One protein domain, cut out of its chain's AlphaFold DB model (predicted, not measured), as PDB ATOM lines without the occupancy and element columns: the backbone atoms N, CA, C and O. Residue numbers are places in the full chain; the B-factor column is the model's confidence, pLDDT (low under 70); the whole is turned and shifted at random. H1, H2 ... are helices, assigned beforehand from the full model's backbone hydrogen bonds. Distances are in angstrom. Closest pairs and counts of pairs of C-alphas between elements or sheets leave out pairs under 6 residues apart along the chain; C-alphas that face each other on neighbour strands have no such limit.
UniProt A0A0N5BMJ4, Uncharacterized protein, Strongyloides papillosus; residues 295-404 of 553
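Overview. This is residues 295 to 404 of the 553 residues of an uncharacterized protein of Strongyloides papillosus (UniProt A0A0N5BMJ4). The longest helix, H5, runs side by side with H2, and together with H1 and H3 they make a bundle of four roughly aligned helices. At the end of H5, H6 folds back at a steep angle and packs on H3; short H7 packs on H1 and H3. The 110 printed residues, with seven helices in the order H1 to H7 and no named strand, are all helix in class. The whole is compact, with a radius of gyration of the C-alphas of 13.4 A, and spans 39 by 30 by 28 A.

Along the chain. H5, residues 354 to 374, is 29.4 A long and begins at C-alpha 354 (320.233, 616.240, 407.713). H2, residues 313 to 327, measures 21.3 A and H3, residues 332 to 345, 21.0 A. H6 is residues 376 to 388, 18.9 A; H1, residues 295 to 306, 16.9 A. H4 is residues 348 to 351; H7, residues 397 to 400, ends at C-alpha 400 (341.829, 600.159, 388.491).

Arrangement. H5 touches H2, closest C-alphas Ile 317 and Met 364, 5.0 A, the same way at a shallow tilt of 6 degrees. H1 and H2 form a hairpin, closest C-alphas Cys 301 and Thr 323, 5.6 A. H1, H2 and H3 are an up-and-down bundle, each running against the one before. Residues 371 to 373 of H5 touch H6, closest C-alphas Val 372 and Gly 379, 4.4 A. H4 is close to H5 but not clearly touching, Phe 351 to Phe 357 C-alphas 5.2 A. Every O i to N i+4 pair is within hydrogen-bond range in H1, H2 and H6, 8 of 10 in H3 and 15 of 17 in H5; H4 and H7 are too short for such a pair.

Size, cuts and confidence. The C-alphas of Pro 354 and Asn 404, the two farthest apart, are 42.8 A apart. The printed part has no cut, and no link is long. Confidence is under 70 at residues 328 to 332, 390 to 393 and 400 to 404.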
ATOM      1  N   VAL A 295     336.860 598.104 380.201       82.12
ATOM      2  CA  VAL A 295     338.057 598.909 380.497       82.12
ATOM      3  C   VAL A 295     337.718 600.393 380.392       82.12
ATOM      4  O   VAL A 295     338.060 601.176 381.282       82.12
ATOM      5  N   VAL A 296     336.972 600.777 379.350       84.44
ATOM      6  CA  VAL A 296     336.464 602.150 379.186       84.44
ATOM      7  C   VAL A 296     335.552 602.525 380.355       84.44
ATOM      8  O   VAL A 296     335.696 603.605 380.929       84.44
ATOM      9  N   ALA A 297     334.651 601.625 380.757       86.88
ATOM     10  CA  ALA A 297     333.742 601.867 381.872       86.88
ATOM     11  C   ALA A 297     334.479 602.060 383.206       86.88
ATOM     12  O   ALA A 297     334.151 602.963 383.977       86.88
ATOM     13  N   GLN A 298     335.503 601.245 383.476       85.19
ATOM     14  CA  GLN A 298     336.326 601.351 384.684       85.19
ATOM     15  C   GLN A 298     337.117 602.663 384.729       85.19
ATOM     16  O   GLN A 298     337.147 603.322 385.775       85.19
ATOM     17  N   LEU A 299     337.702 603.078 383.599       85.25
ATOM     18  CA  LEU A 299     338.397 604.362 383.471       85.25
ATOM     19  C   LEU A 299     337.453 605.537 383.750       85.25
ATOM     20  O   LEU A 299     337.784 606.460 384.499       85.25
ATOM     21  N   GLU A 300     336.254 605.491 383.181       89.94
ATOM     22  CA  GLU A 300     335.266 606.546 383.368       89.94
ATOM     23  C   GLU A 300     334.724 606.596 384.802       89.94
ATOM     24  O   GLU A 300     334.613 607.681 385.379       89.94
ATOM     25  N   CYS A 301     334.514 605.444 385.447       90.44
ATOM     26  CA  CYS A 301     334.188 605.389 386.874       90.44
ATOM     27  C   CYS A 301     335.281 606.042 387.736       90.44
ATOM     28  O   CYS A 301     334.971 606.847 388.616       90.44
ATOM     29  N   PHE A 302     336.563 605.766 387.465       89.31
ATOM     30  CA  PHE A 302     337.675 606.427 388.159       89.31
ATOM     31  C   PHE A 302     337.580 607.959 388.042       89.31
ATOM     32  O   PHE A 302     337.689 608.681 389.040       89.31
ATOM     33  N   HIS A 303     337.319 608.474 386.838       90.38
ATOM     34  CA  HIS A 303     337.178 609.912 386.607       90.38
ATOM     35  C   HIS A 303     335.948 610.523 387.288       90.38
ATOM     36  O   HIS A 303     336.047 611.635 387.818       90.38
ATOM     37  N   LEU A 304     334.815 609.814 387.311       92.38
ATOM     38  CA  LEU A 304     333.609 610.246 388.020       92.38
ATOM     39  C   LEU A 304     333.861 610.382 389.520       92.38
ATOM     40  O   LEU A 304     333.532 611.417 390.100       92.38
ATOM     41  N   ILE A 305     334.504 609.389 390.142       92.56
ATOM     42  CA  ILE A 305     334.801 609.438 391.577       92.56
ATOM     43  C   ILE A 305     335.807 610.549 391.904       92.56
ATOM     44  O   ILE A 305     335.642 611.260 392.896       92.56
ATOM     45  N   LYS A 306     336.807 610.787 391.046       90.81
ATOM     46  CA  LYS A 306     337.732 611.923 391.213       90.81
ATOM     47  C   LYS A 306     337.000 613.273 391.225       90.81
ATOM     48  O   LYS A 306     337.427 614.212 391.890       90.81
ATOM     49  N   LYS A 307     335.883 613.374 390.501       90.69
ATOM     50  CA  LYS A 307     335.027 614.565 390.438       90.69
ATOM     51  C   LYS A 307     333.787 614.473 391.331       90.69
ATOM     52  O   LYS A 307     332.897 615.303 391.182       90.69
ATOM     53  N   ILE A 308     333.713 613.528 392.275       91.25
ATOM     54  CA  ILE A 308     332.462 613.205 392.985       91.25
ATOM     55  C   ILE A 308     331.797 614.423 393.657       91.25
ATOM     56  O   ILE A 308     330.577 614.524 393.722       91.25
ATOM     57  N   ASN A 309     332.589 615.412 394.078       88.88
ATOM     58  CA  ASN A 309     332.082 616.614 394.738       88.88
ATOM     59  C   ASN A 309     331.332 617.590 393.830       88.88
ATOM     60  O   ASN A 309     330.745 618.528 394.366       88.88
ATOM     61  N   ILE A 310     331.328 617.434 392.502       88.75
ATOM     62  CA  ILE A 310     330.482 618.288 391.651       88.75
ATOM     63  C   ILE A 310     329.008 617.874 391.771       88.75
ATOM     64  O   ILE A 310     328.121 618.712 391.664       88.75
ATOM     65  N   PHE A 311     328.728 616.607 392.092       90.44
ATOM     66  CA  PHE A 311     327.394 615.997 392.058       90.44
ATOM     67  C   PHE A 311     326.557 616.274 393.312       90.44
ATOM     68  O   PHE A 311     327.101 616.357 394.414       90.44
ATOM     69  N   GLY A 312     325.234 616.410 393.169       90.00
ATOM     70  CA  GLY A 312     324.316 616.439 394.307       90.00
ATOM     71  C   GLY A 312     324.182 615.067 394.973       90.00
ATOM     72  O   GLY A 312     324.797 614.084 394.547       90.00
ATOM     73  N   CYS A 313     323.385 614.993 396.040       91.81
ATOM     74  CA  CYS A 313     323.270 613.801 396.885       91.81
ATOM     75  C   CYS A 313     322.837 612.552 396.089       91.81
ATOM     76  O   CYS A 313     323.514 611.521 396.106       91.81
ATOM     77  N   LYS A 314     321.763 612.660 395.296       92.94
ATOM     78  CA  LYS A 314     321.201 611.526 394.540       92.94
ATOM     79  C   LYS A 314     322.140 611.021 393.443       92.94
ATOM     80  O   LYS A 314     322.315 609.812 393.305       92.94
ATOM     81  N   SER A 315     322.760 611.921 392.685       93.31
ATOM     82  CA  SER A 315     323.726 611.571 391.637       93.31
ATOM     83  C   SER A 315     324.987 610.964 392.234       93.31
ATOM     84  O   SER A 315     325.495 609.991 391.692       93.31
ATOM     85  N   THR A 316     325.453 611.467 393.379       94.19
ATOM     86  CA  THR A 316     326.588 610.884 394.112       94.19
ATOM     87  C   THR A 316     326.315 609.426 394.480       94.19
ATOM     88  O   THR A 316     327.140 608.555 394.202       94.19
ATOM     89  N   ILE A 317     325.133 609.142 395.038       94.75
ATOM     90  CA  ILE A 317     324.718 607.776 395.384       94.75
ATOM     91  C   ILE A 317     324.668 606.892 394.133       94.75
ATOM     92  O   ILE A 317     325.222 605.796 394.155       94.75
ATOM     93  N   LYS A 318     324.056 607.369 393.040       94.56
ATOM     94  CA  LYS A 318     323.985 606.619 391.776       94.56
ATOM     95  C   LYS A 318     325.360 606.351 391.158       94.56
ATOM     96  O   LYS A 318     325.601 605.246 390.697       94.56
ATOM     97  N   ILE A 319     326.275 607.320 391.169       94.81
ATOM     98  CA  ILE A 319     327.644 607.139 390.654       94.81
ATOM     99  C   ILE A 319     328.378 606.064 391.454       94.81
ATOM    100  O   ILE A 319     329.074 605.230 390.875       94.81
ATOM    101  N   VAL A 320     328.218 606.065 392.779       94.56
ATOM    102  CA  VAL A 320     328.799 605.044 393.658       94.56
ATOM    103  C   VAL A 320     328.182 603.670 393.401       94.56
ATOM    104  O   VAL A 320     328.923 602.692 393.355       94.56
ATOM    105  N   ASP A 321     326.867 603.595 393.189       93.12
ATOM    106  CA  ASP A 321     326.169 602.356 392.816       93.12
ATOM    107  C   ASP A 321     326.670 601.807 391.482       93.12
ATOM    108  O   ASP A 321     327.158 600.679 391.414       93.12
ATOM    109  N   TYR A 322     326.667 602.646 390.447       91.50
ATOM    110  CA  TYR A 322     327.158 602.305 389.119       91.50
ATOM    111  C   TYR A 322     328.621 601.845 389.153       91.50
ATOM    112  O   TYR A 322     328.957 600.790 388.615       91.50
ATOM    113  N   THR A 323     329.484 602.576 389.864       90.38
ATOM    114  CA  THR A 323     330.892 602.198 390.037       90.38
ATOM    115  C   THR A 323     331.009 600.850 390.746       90.38
ATOM    116  O   THR A 323     331.735 599.973 390.287       90.38
ATOM    117  N   ALA A 324     330.271 600.634 391.837       87.75
ATOM    118  CA  ALA A 324     330.290 599.359 392.550       87.75
ATOM    119  C   ALA A 324     329.814 598.195 391.665       87.75
ATOM    120  O   ALA A 324     330.399 597.115 391.730       87.75
ATOM    121  N   MET A 325     328.806 598.411 390.814       84.50
ATOM    122  CA  MET A 325     328.336 597.418 389.843       84.50
ATOM    123  C   MET A 325     329.408 597.074 388.803       84.50
ATOM    124  O   MET A 325     329.645 595.891 388.567       84.50
ATOM    125  N   MET A 326     330.086 598.077 388.236       81.62
ATOM    126  CA  MET A 326     331.159 597.873 387.249       81.62
ATOM    127  C   MET A 326     332.396 597.177 387.837       81.62
ATOM    128  O   MET A 326     333.141 596.513 387.119       81.62
ATOM    129  N   LEU A 327     332.613 597.297 389.150       74.50
ATOM    130  CA  LEU A 327     333.718 596.644 389.857       74.50
ATOM    131  C   LEU A 327     333.363 595.251 390.408       74.50
ATOM    132  O   LEU A 327     334.260 594.458 390.693       74.50
ATOM    133  N   ALA A 328     332.075 594.926 390.571       67.00
ATOM    134  CA  ALA A 328     331.625 593.658 391.152       67.00
ATOM    135  C   ALA A 328     331.837 592.434 390.235       67.00
ATOM    136  O   ALA A 328     331.799 591.300 390.716       67.00
ATOM    137  N   SER A 329     332.075 592.641 388.937       55.91
ATOM    138  CA  SER A 329     332.275 591.598 387.921       55.91
ATOM    139  C   SER A 329     333.703 591.023 387.904       55.91
ATOM    140  O   SER A 329     334.414 591.163 386.924       55.91
ATOM    141  N   ASP A 330     334.106 590.347 388.985       52.44
ATOM    142  CA  ASP A 330     335.362 589.572 389.148       52.44
ATOM    143  C   ASP A 330     336.648 590.333 389.524       52.44
ATOM    144  O   ASP A 330     337.661 589.694 389.817       52.44
ATOM    145  N   ASN A 331     336.624 591.662 389.674       63.69
ATOM    146  CA  ASN A 331     337.830 592.439 389.988       63.69
ATOM    147  C   ASN A 331     337.909 592.883 391.465       63.69
ATOM    148  O   ASN A 331     337.840 594.068 391.802       63.69
ATOM    149  N   ARG A 332     338.045 591.915 392.388       68.94
ATOM    150  CA  ARG A 332     338.161 592.194 393.843       68.94
ATOM    151  C   ARG A 332     339.339 593.109 394.185       68.94
ATOM    152  O   ARG A 332     339.279 593.816 395.194       68.94
ATOM    153  N   ASP A 333     340.366 593.113 393.345       73.19
ATOM    154  CA  ASP A 333     341.559 593.938 393.513       73.19
ATOM    155  C   ASP A 333     341.249 595.435 393.354       73.19
ATOM    156  O   ASP A 333     341.919 596.260 393.974       73.19
ATOM    157  N   CYS A 334     340.154 595.795 392.672       78.56
ATOM    158  CA  CYS A 334     339.705 597.181 392.512       78.56
ATOM    159  C   CYS A 334     338.921 597.745 393.708       78.56
ATOM    160  O   CYS A 334     338.707 598.957 393.775       78.56
ATOM    161  N   ILE A 335     338.529 596.925 394.696       83.69
ATOM    162  CA  ILE A 335     337.800 597.411 395.884       83.69
ATOM    163  C   ILE A 335     338.673 598.373 396.700       83.69
ATOM    164  O   ILE A 335     338.201 599.423 397.134       83.69
ATOM    165  N   ALA A 336     339.951 598.041 396.911       86.12
ATOM    166  CA  ALA A 336     340.867 598.915 397.648       86.12
ATOM    167  C   ALA A 336     341.091 600.261 396.922       86.12
ATOM    168  O   ALA A 336     340.860 601.298 397.543       86.12
ATOM    169  N   PRO A 337     341.477 600.276 395.631       86.25
ATOM    170  CA  PRO A 337     341.575 601.484 394.811       86.25
ATOM    171  C   PRO A 337     340.310 602.344 394.840       86.25
ATOM    172  O   PRO A 337     340.411 603.552 395.046       86.25
ATOM    173  N   PHE A 338     339.126 601.733 394.729       89.62
ATOM    174  CA  PHE A 338     337.836 602.422 394.811       89.62
ATOM    175  C   PHE A 338     337.610 603.125 396.155       89.62
ATOM    176  O   PHE A 338     337.283 604.313 396.197       89.62
ATOM    177  N   LEU A 339     337.834 602.420 397.265       90.31
ATOM    178  CA  LEU A 339     337.725 603.007 398.600       90.31
ATOM    179  C   LEU A 339     338.748 604.130 398.811       90.31
ATOM    180  O   LEU A 339     338.430 605.145 399.429       90.31
ATOM    181  N   LEU A 340     339.967 603.969 398.290       88.44
ATOM    182  CA  LEU A 340     341.034 604.961 398.405       88.44
ATOM    183  C   LEU A 340     340.728 606.237 397.617       88.44
ATOM    184  O   LEU A 340     340.938 607.326 398.151       88.44
ATOM    185  N   ILE A 341     340.215 606.133 396.387       89.38
ATOM    186  CA  ILE A 341     339.868 607.319 395.595       89.38
ATOM    187  C   ILE A 341     338.638 608.035 396.158       89.38
ATOM    188  O   ILE A 341     338.633 609.267 396.198       89.38
ATOM    189  N   LEU A 342     337.642 607.297 396.665       91.38
ATOM    190  CA  LEU A 342     336.524 607.885 397.404       91.38
ATOM    191  C   LEU A 342     337.025 608.647 398.627       91.38
ATOM    192  O   LEU A 342     336.706 609.817 398.781       91.38
ATOM    193  N   ARG A 343     337.879 608.026 399.444       88.38
ATOM    194  CA  ARG A 343     338.503 608.664 400.610       88.38
ATOM    195  C   ARG A 343     339.266 609.943 400.251       88.38
ATOM    196  O   ARG A 343     339.270 610.885 401.028       88.38
ATOM    197  N   GLN A 344     339.941 609.970 399.102       86.62
ATOM    198  CA  GLN A 344     340.729 611.127 398.656       86.62
ATOM    199  C   GLN A 344     339.872 612.284 398.137       86.62
ATOM    200  O   GLN A 344     340.302 613.432 398.216       86.62
ATOM    201  N   ASN A 345     338.699 611.992 397.570       89.75
ATOM    202  CA  ASN A 345     337.922 612.992 396.845       89.75
ATOM    203  C   ASN A 345     336.587 613.318 397.503       89.75
ATOM    204  O   ASN A 345     336.094 614.404 397.266       89.75
ATOM    205  N   PHE A 346     335.987 612.456 398.314       90.06
ATOM    206  CA  PHE A 346     334.669 612.705 398.894       90.06
ATOM    207  C   PHE A 346     334.731 613.726 400.041       90.06
ATOM    208  O   PHE A 346     335.466 613.531 401.005       90.06
ATOM    209  N   ARG A 347     333.939 614.801 399.952       87.12
ATOM    210  CA  ARG A 347     333.812 615.828 400.999       87.12
ATOM    211  C   ARG A 347     332.465 615.719 401.702       87.12
ATOM    212  O   ARG A 347     331.446 616.158 401.162       87.12
ATOM    213  N   PHE A 348     332.467 615.164 402.912       82.56
ATOM    214  CA  PHE A 348     331.264 615.032 403.740       82.56
ATOM    215  C   PHE A 348     330.593 616.374 404.019       82.56
ATOM    216  O   PHE A 348     329.368 616.450 404.085       82.56
ATOM    217  N   GLU A 349     331.373 617.452 404.109       82.62
ATOM    218  CA  GLU A 349     330.872 618.772 404.465       82.62
ATOM    219  C   GLU A 349     329.854 619.324 403.468       82.62
ATOM    220  O   GLU A 349     329.048 620.177 403.838       82.62
ATOM    221  N   LYS A 350     329.861 618.818 402.228       84.94
ATOM    222  CA  LYS A 350     328.880 619.177 401.202       84.94
ATOM    223  C   LYS A 350     327.464 618.704 401.553       84.94
ATOM    224  O   LYS A 350     326.504 619.361 401.174       84.94
ATOM    225  N   PHE A 351     327.332 617.596 402.278       84.62
ATOM    226  CA  PHE A 351     326.056 616.924 402.545       84.62
ATOM    227  C   PHE A 351     325.618 617.083 404.004       84.62
ATOM    228  O   PHE A 351     325.032 616.173 404.577       84.62
ATOM    229  N   LYS A 352     325.928 618.227 404.627       75.06
ATOM    230  CA  LYS A 352     325.606 618.502 406.038       75.06
ATOM    231  C   LYS A 352     324.116 618.719 406.310       75.06
ATOM    232  O   LYS A 352     323.721 618.709 407.475       75.06
ATOM    233  N   GLU A 353     323.291 618.930 405.282       81.94
ATOM    234  CA  GLU A 353     321.840 618.957 405.478       81.94
ATOM    235  C   GLU A 353     321.362 617.587 405.983       81.94
ATOM    236  O   GLU A 353     321.717 616.575 405.375       81.94
ATOM    237  N   PRO A 354     320.554 617.512 407.061       75.69
ATOM    238  CA  PRO A 354     320.233 616.240 407.713       75.69
ATOM    239  C   PRO A 354     319.677 615.163 406.774       75.69
ATOM    240  O   PRO A 354     320.062 614.001 406.883       75.69
ATOM    241  N   ALA A 355     318.816 615.549 405.828       83.81
ATOM    242  CA  ALA A 355     318.228 614.621 404.863       83.81
ATOM    243  C   ALA A 355     319.281 614.032 403.909       83.81
ATOM    244  O   ALA A 355     319.300 612.825 403.673       83.81
ATOM    245  N   ASP A 356     320.187 614.866 403.395       85.69
ATOM    246  CA  ASP A 356     321.260 614.427 402.500       85.69
ATOM    247  C   ASP A 356     322.320 613.613 403.245       85.69
ATOM    248  O   ASP A 356     322.771 612.583 402.741       85.69
ATOM    249  N   PHE A 357     322.677 614.031 404.462       83.56
ATOM    250  CA  PHE A 357     323.592 613.297 405.330       83.56
ATOM    251  C   PHE A 357     323.095 611.871 405.563       83.56
ATOM    252  O   PHE A 357     323.829 610.902 405.356       83.56
ATOM    253  N   GLU A 358     321.822 611.745 405.941       85.88
ATOM    254  CA  GLU A 358     321.168 610.462 406.149       85.88
ATOM    255  C   GLU A 358     321.197 609.604 404.879       85.88
ATOM    256  O   GLU A 358     321.557 608.424 404.932       85.88
ATOM    257  N   GLU A 359     320.877 610.175 403.716       89.00
ATOM    258  CA  GLU A 359     320.922 609.435 402.457       89.00
ATOM    259  C   GLU A 359     322.333 608.943 402.107       89.00
ATOM    260  O   GLU A 359     322.499 607.769 401.761       89.00
ATOM    261  N   ILE A 360     323.359 609.784 402.236       89.88
ATOM    262  CA  ILE A 360     324.754 609.395 401.998       89.88
ATOM    263  C   ILE A 360     325.153 608.260 402.948       89.88
ATOM    264  O   ILE A 360     325.576 607.180 402.521       89.88
ATOM    265  N   VAL A 361     324.975 608.465 404.247       85.94
ATOM    266  CA  VAL A 361     325.429 607.532 405.278       85.94
ATOM    267  C   VAL A 361     324.672 606.198 405.218       85.94
ATOM    268  O   VAL A 361     325.266 605.128 405.383       85.94
ATOM    269  N   CYS A 362     323.371 606.211 404.925       83.75
ATOM    270  CA  CYS A 362     322.553 604.998 404.933       83.75
ATOM    271  C   CYS A 362     322.440 604.304 403.568       83.75
ATOM    272  O   CYS A 362     322.243 603.079 403.549       83.75
ATOM    273  N   LYS A 363     322.571 605.026 402.442       89.19
ATOM    274  CA  LYS A 363     322.471 604.462 401.080       89.19
ATOM    275  C   LYS A 363     323.838 604.293 400.417       89.19
ATOM    276  O   LYS A 363     324.188 603.155 400.106       89.19
ATOM    277  N   MET A 364     324.623 605.363 400.249       92.00
ATOM    278  CA  MET A 364     325.934 605.294 399.571       92.00
ATOM    279  C   MET A 364     326.857 604.295 400.273       92.00
ATOM    280  O   MET A 364     327.380 603.365 399.663       92.00
ATOM    281  N   PHE A 365     326.995 604.416 401.589       90.12
ATOM    282  CA  PHE A 365     327.862 603.518 402.347       90.12
ATOM    283  C   PHE A 365     327.313 602.096 402.474       90.12
ATOM    284  O   PHE A 365     328.082 601.144 402.580       90.12
ATOM    285  N   ARG A 366     325.991 601.906 402.390       88.38
ATOM    286  CA  ARG A 366     325.411 600.560 402.294       88.38
ATOM    287  C   ARG A 366     325.832 599.871 400.998       88.38
ATOM    288  O   ARG A 366     326.144 598.686 401.054       88.38
ATOM    289  N   ILE A 367     325.842 600.580 399.870       90.94
ATOM    290  CA  ILE A 367     326.313 600.047 398.581       90.94
ATOM    291  C   ILE A 367     327.778 599.615 398.707       90.94
ATOM    292  O   ILE A 367     328.119 598.474 398.394       90.94
ATOM    293  N   ILE A 368     328.620 600.484 399.273       90.62
ATOM    294  CA  ILE A 368     330.032 600.179 399.541       90.62
ATOM    295  C   ILE A 368     330.159 598.919 400.411       90.62
ATOM    296  O   ILE A 368     330.907 597.998 400.077       90.62
ATOM    297  N   MET A 369     329.388 598.819 401.497       89.50
ATOM    298  CA  MET A 369     329.442 597.641 402.365       89.50
ATOM    299  C   MET A 369     328.878 596.379 401.719       89.50
ATOM    300  O   MET A 369     329.341 595.286 402.036       89.50
ATOM    301  N   MET A 370     327.924 596.489 400.792       87.81
ATOM    302  CA  MET A 370     327.454 595.346 400.009       87.81
ATOM    303  C   MET A 370     328.572 594.778 399.127       87.81
ATOM    304  O   MET A 370     328.735 593.558 399.087       87.81
ATOM    305  N   LEU A 371     329.390 595.637 398.509       85.56
ATOM    306  CA  LEU A 371     330.584 595.229 397.758       85.56
ATOM    307  C   LEU A 371     331.617 594.535 398.668       85.56
ATOM    308  O   LEU A 371     332.131 593.461 398.343       85.56
ATOM    309  N   VAL A 372     331.869 595.095 399.855       85.06
ATOM    310  CA  VAL A 372     332.762 594.491 400.861       85.06
ATOM    311  C   VAL A 372     332.241 593.122 401.316       85.06
ATOM    312  O   VAL A 372     332.995 592.146 401.339       85.06
ATOM    313  N   ARG A 373     330.943 593.019 401.628       84.81
ATOM    314  CA  ARG A 373     330.278 591.782 402.067       84.81
ATOM    315  C   ARG A 373     330.325 590.697 400.997       84.81
ATOM    316  O   ARG A 373     330.552 589.535 401.333       84.81
ATOM    317  N   ALA A 374     330.160 591.055 399.722       83.56
ATOM    318  CA  ALA A 374     330.286 590.113 398.609       83.56
ATOM    319  C   ALA A 374     331.676 589.443 398.579       83.56
ATOM    320  O   ALA A 374     331.796 588.263 398.253       83.56
ATOM    321  N   SER A 375     332.711 590.155 399.039       80.88
ATOM    322  CA  SER A 375     334.078 589.641 399.200       80.88
ATOM    323  C   SER A 375     334.343 588.950 400.551       80.88
ATOM    324  O   SER A 375     335.475 588.549 400.838       80.88
ATOM    325  N   ARG A 376     333.319 588.768 401.397       84.69
ATOM    326  CA  ARG A 376     333.378 588.090 402.708       84.69
ATOM    327  C   ARG A 376     334.547 588.605 403.574       84.69
ATOM    328  O   ARG A 376     334.812 589.801 403.659       84.69
ATOM    329  N   LYS A 377     335.294 587.690 404.210       85.00
ATOM    330  CA  LYS A 377     336.458 587.992 405.066       85.00
ATOM    331  C   LYS A 377     337.566 588.755 404.329       85.00
ATOM    332  O   LYS A 377     338.298 589.504 404.970       85.00
ATOM    333  N   ILE A 378     337.703 588.567 403.012       84.00
ATOM    334  CA  ILE A 378     338.696 589.283 402.196       84.00
ATOM    335  C   ILE A 378     338.320 590.762 402.114       84.00
ATOM    336  O   ILE A 378     339.179 591.605 402.337       84.00
ATOM    337  N   GLY A 379     337.037 591.075 401.913       84.12
ATOM    338  CA  GLY A 379     336.546 592.453 401.921       84.12
ATOM    339  C   GLY A 379     336.888 593.185 403.222       84.12
ATOM    340  O   GLY A 379     337.440 594.280 403.185       84.12
ATOM    341  N   ILE A 380     336.660 592.547 404.375       86.56
ATOM    342  CA  ILE A 380     337.021 593.125 405.683       86.56
ATOM    343  C   ILE A 380     338.532 593.399 405.782       86.56
ATOM    344  O   ILE A 380     338.942 594.446 406.281       86.56
ATOM    345  N   ARG A 381     339.379 592.490 405.276       85.38
ATOM    346  CA  ARG A 381     340.841 592.689 405.236       85.38
ATOM    347  C   ARG A 381     341.250 593.832 404.306       85.38
ATOM    348  O   ARG A 381     342.163 594.576 404.650       85.38
ATOM    349  N   ILE A 382     340.581 593.983 403.163       87.06
ATOM    350  CA  ILE A 382     340.804 595.096 402.232       87.06
ATOM    351  C   ILE A 382     340.509 596.421 402.936       87.06
ATOM    352  O   ILE A 382     341.370 597.297 402.950       87.06
ATOM    353  N   VAL A 383     339.348 596.542 403.588       88.81
ATOM    354  CA  VAL A 383     338.995 597.758 404.333       88.81
ATOM    355  C   VAL A 383     340.012 598.042 405.440       88.81
ATOM    356  O   VAL A 383     340.491 599.167 405.553       88.81
ATOM    357  N   PHE A 384     340.411 597.026 406.209       88.06
ATOM    358  CA  PHE A 384     341.449 597.184 407.230       88.06
ATOM    359  C   PHE A 384     342.762 597.731 406.647       88.06
ATOM    360  O   PHE A 384     343.357 598.642 407.218       88.06
ATOM    361  N   ASN A 385     343.203 597.225 405.492       85.88
ATOM    362  CA  ASN A 385     344.411 597.712 404.825       85.88
ATOM    363  C   ASN A 385     344.260 599.155 404.319       85.88
ATOM    364  O   ASN A 385     345.203 599.936 404.445       85.88
ATOM    365  N   VAL A 386     343.083 599.524 403.804       87.00
ATOM    366  CA  VAL A 386     342.762 600.904 403.399       87.00
ATOM    367  C   VAL A 386     342.833 601.857 404.597       87.00
ATOM    368  O   VAL A 386     343.442 602.921 404.492       87.00
ATOM    369  N   LEU A 387     342.278 601.459 405.745       87.44
ATOM    370  CA  LEU A 387     342.316 602.243 406.986       87.44
ATOM    371  C   LEU A 387     343.732 602.329 407.583       87.44
ATOM    372  O   LEU A 387     344.118 603.364 408.119       87.44
ATOM    373  N   LYS A 388     344.521 601.251 407.492       83.19
ATOM    374  CA  LYS A 388     345.895 601.185 408.019       83.19
ATOM    375  C   LYS A 388     346.910 601.945 407.152       83.19
ATOM    376  O   LYS A 388     347.953 602.351 407.664       83.19
ATOM    377  N   GLY A 389     346.651 602.091 405.851       73.94
ATOM    378  CA  GLY A 389     347.584 602.671 404.884       73.94
ATOM    379  C   GLY A 389     348.060 604.076 405.271       73.94
ATOM    380  O   GLY A 389     347.262 605.005 405.363       73.94
ATOM    381  N   SER A 390     349.374 604.228 405.470       55.91
ATOM    382  CA  SER A 390     350.015 605.461 405.958       55.91
ATOM    383  C   SER A 390     350.416 606.450 404.862       55.91
ATOM    384  O   SER A 390     350.649 607.618 405.163       55.91
ATOM    385  N   LYS A 391     350.512 606.002 403.605       55.66
ATOM    386  CA  LYS A 391     350.812 606.860 402.455       55.66
ATOM    387  C   LYS A 391     349.508 607.235 401.760       55.66
ATOM    388  O   LYS A 391     348.718 606.353 401.415       55.66
ATOM    389  N   ASP A 392     349.321 608.521 401.482       59.81
ATOM    390  CA  ASP A 392     348.437 608.982 400.412       59.81
ATOM    391  C   ASP A 392     349.025 608.552 399.066       59.81
ATOM    392  O   ASP A 392     349.484 609.367 398.272       59.81
ATOM    393  N   LYS A 393     349.067 607.237 398.810       66.81
ATOM    394  CA  LYS A 393     349.358 606.744 397.470       66.81
ATOM    395  C   LYS A 393     348.252 607.313 396.586       66.81
ATOM    396  O   LYS A 393     347.079 606.975 396.757       66.81
ATOM    397  N   LYS A 394     348.620 608.243 395.705       74.50
ATOM    398  CA  LYS A 394     347.716 608.803 394.705       74.50
ATOM    399  C   LYS A 394     347.209 607.633 393.872       74.50
ATOM    400  O   LYS A 394     348.017 606.914 393.289       74.50
ATOM    401  N   VAL A 395     345.899 607.404 393.889       77.50
ATOM    402  CA  VAL A 395     345.302 606.340 393.082       77.50
ATOM    403  C   VAL A 395     345.373 606.776 391.625       77.50
ATOM    404  O   VAL A 395     345.034 607.914 391.285       77.50
ATOM    405  N   THR A 396     345.850 605.884 390.773       78.19
ATOM    406  CA  THR A 396     345.996 606.088 389.333       78.19
ATOM    407  C   THR A 396     345.019 605.191 388.571       78.19
ATOM    408  O   THR A 396     344.527 604.216 389.143       78.19
ATOM    409  N   PRO A 397     344.747 605.467 387.282       73.75
ATOM    410  CA  PRO A 397     343.968 604.555 386.443       73.75
ATOM    411  C   PRO A 397     344.523 603.121 386.435       73.75
ATOM    412  O   PRO A 397     343.757 602.164 386.457       73.75
ATOM    413  N   ALA A 398     345.847 602.955 386.506       72.62
ATOM    414  CA  ALA A 398     346.481 601.638 386.556       72.62
ATOM    415  C   ALA A 398     346.076 600.816 387.788       72.62
ATOM    416  O   ALA A 398     345.934 599.598 387.697       72.62
ATOM    417  N   ASP A 399     345.806 601.470 388.923       70.88
ATOM    418  CA  ASP A 399     345.307 600.787 390.118       70.88
ATOM    419  C   ASP A 399     343.870 600.250 389.919       70.88
ATOM    420  O   ASP A 399     343.438 599.393 390.678       70.88
ATOM    421  N   PHE A 400     343.136 600.699 388.894       66.56
ATOM    422  CA  PHE A 400     341.829 600.159 388.491       66.56
ATOM    423  C   PHE A 400     341.934 599.008 387.470       66.56
ATOM    424  O   PHE A 400     340.915 598.595 386.923       66.56
ATOM    425  N   GLY A 401     343.135 598.469 387.230       59.59
ATOM    426  CA  GLY A 401     343.369 597.387 386.265       59.59
ATOM    427  C   GLY A 401     343.621 597.869 384.833       59.59
ATOM    428  O   GLY A 401     343.641 597.059 383.910       59.59
ATOM    429  N   ILE A 402     343.833 599.176 384.643       60.97
ATOM    430  CA  ILE A 402     344.043 599.794 383.329       60.97
ATOM    431  C   ILE A 402     345.543 599.820 383.037       60.97
ATOM    432  O   ILE A 402     346.256 600.755 383.404       60.97
ATOM    433  N   VAL A 403     346.044 598.771 382.393       54.53
ATOM    434  CA  VAL A 403     347.390 598.787 381.815       54.53
ATOM    435  C   VAL A 403     347.252 599.417 380.433       54.53
ATOM    436  O   VAL A 403     346.473 598.920 379.626       54.53
ATOM    437  N   ASN A 404     347.932 600.540 380.182       42.75
ATOM    438  CA  ASN A 404     347.956 601.169 378.861       42.75
ATOM    439  C   ASN A 404     348.524 600.176 377.837       42.75
ATOM    440  O   ASN A 404     349.737 600.128 377.643       42.75
TER     441      ASN A 404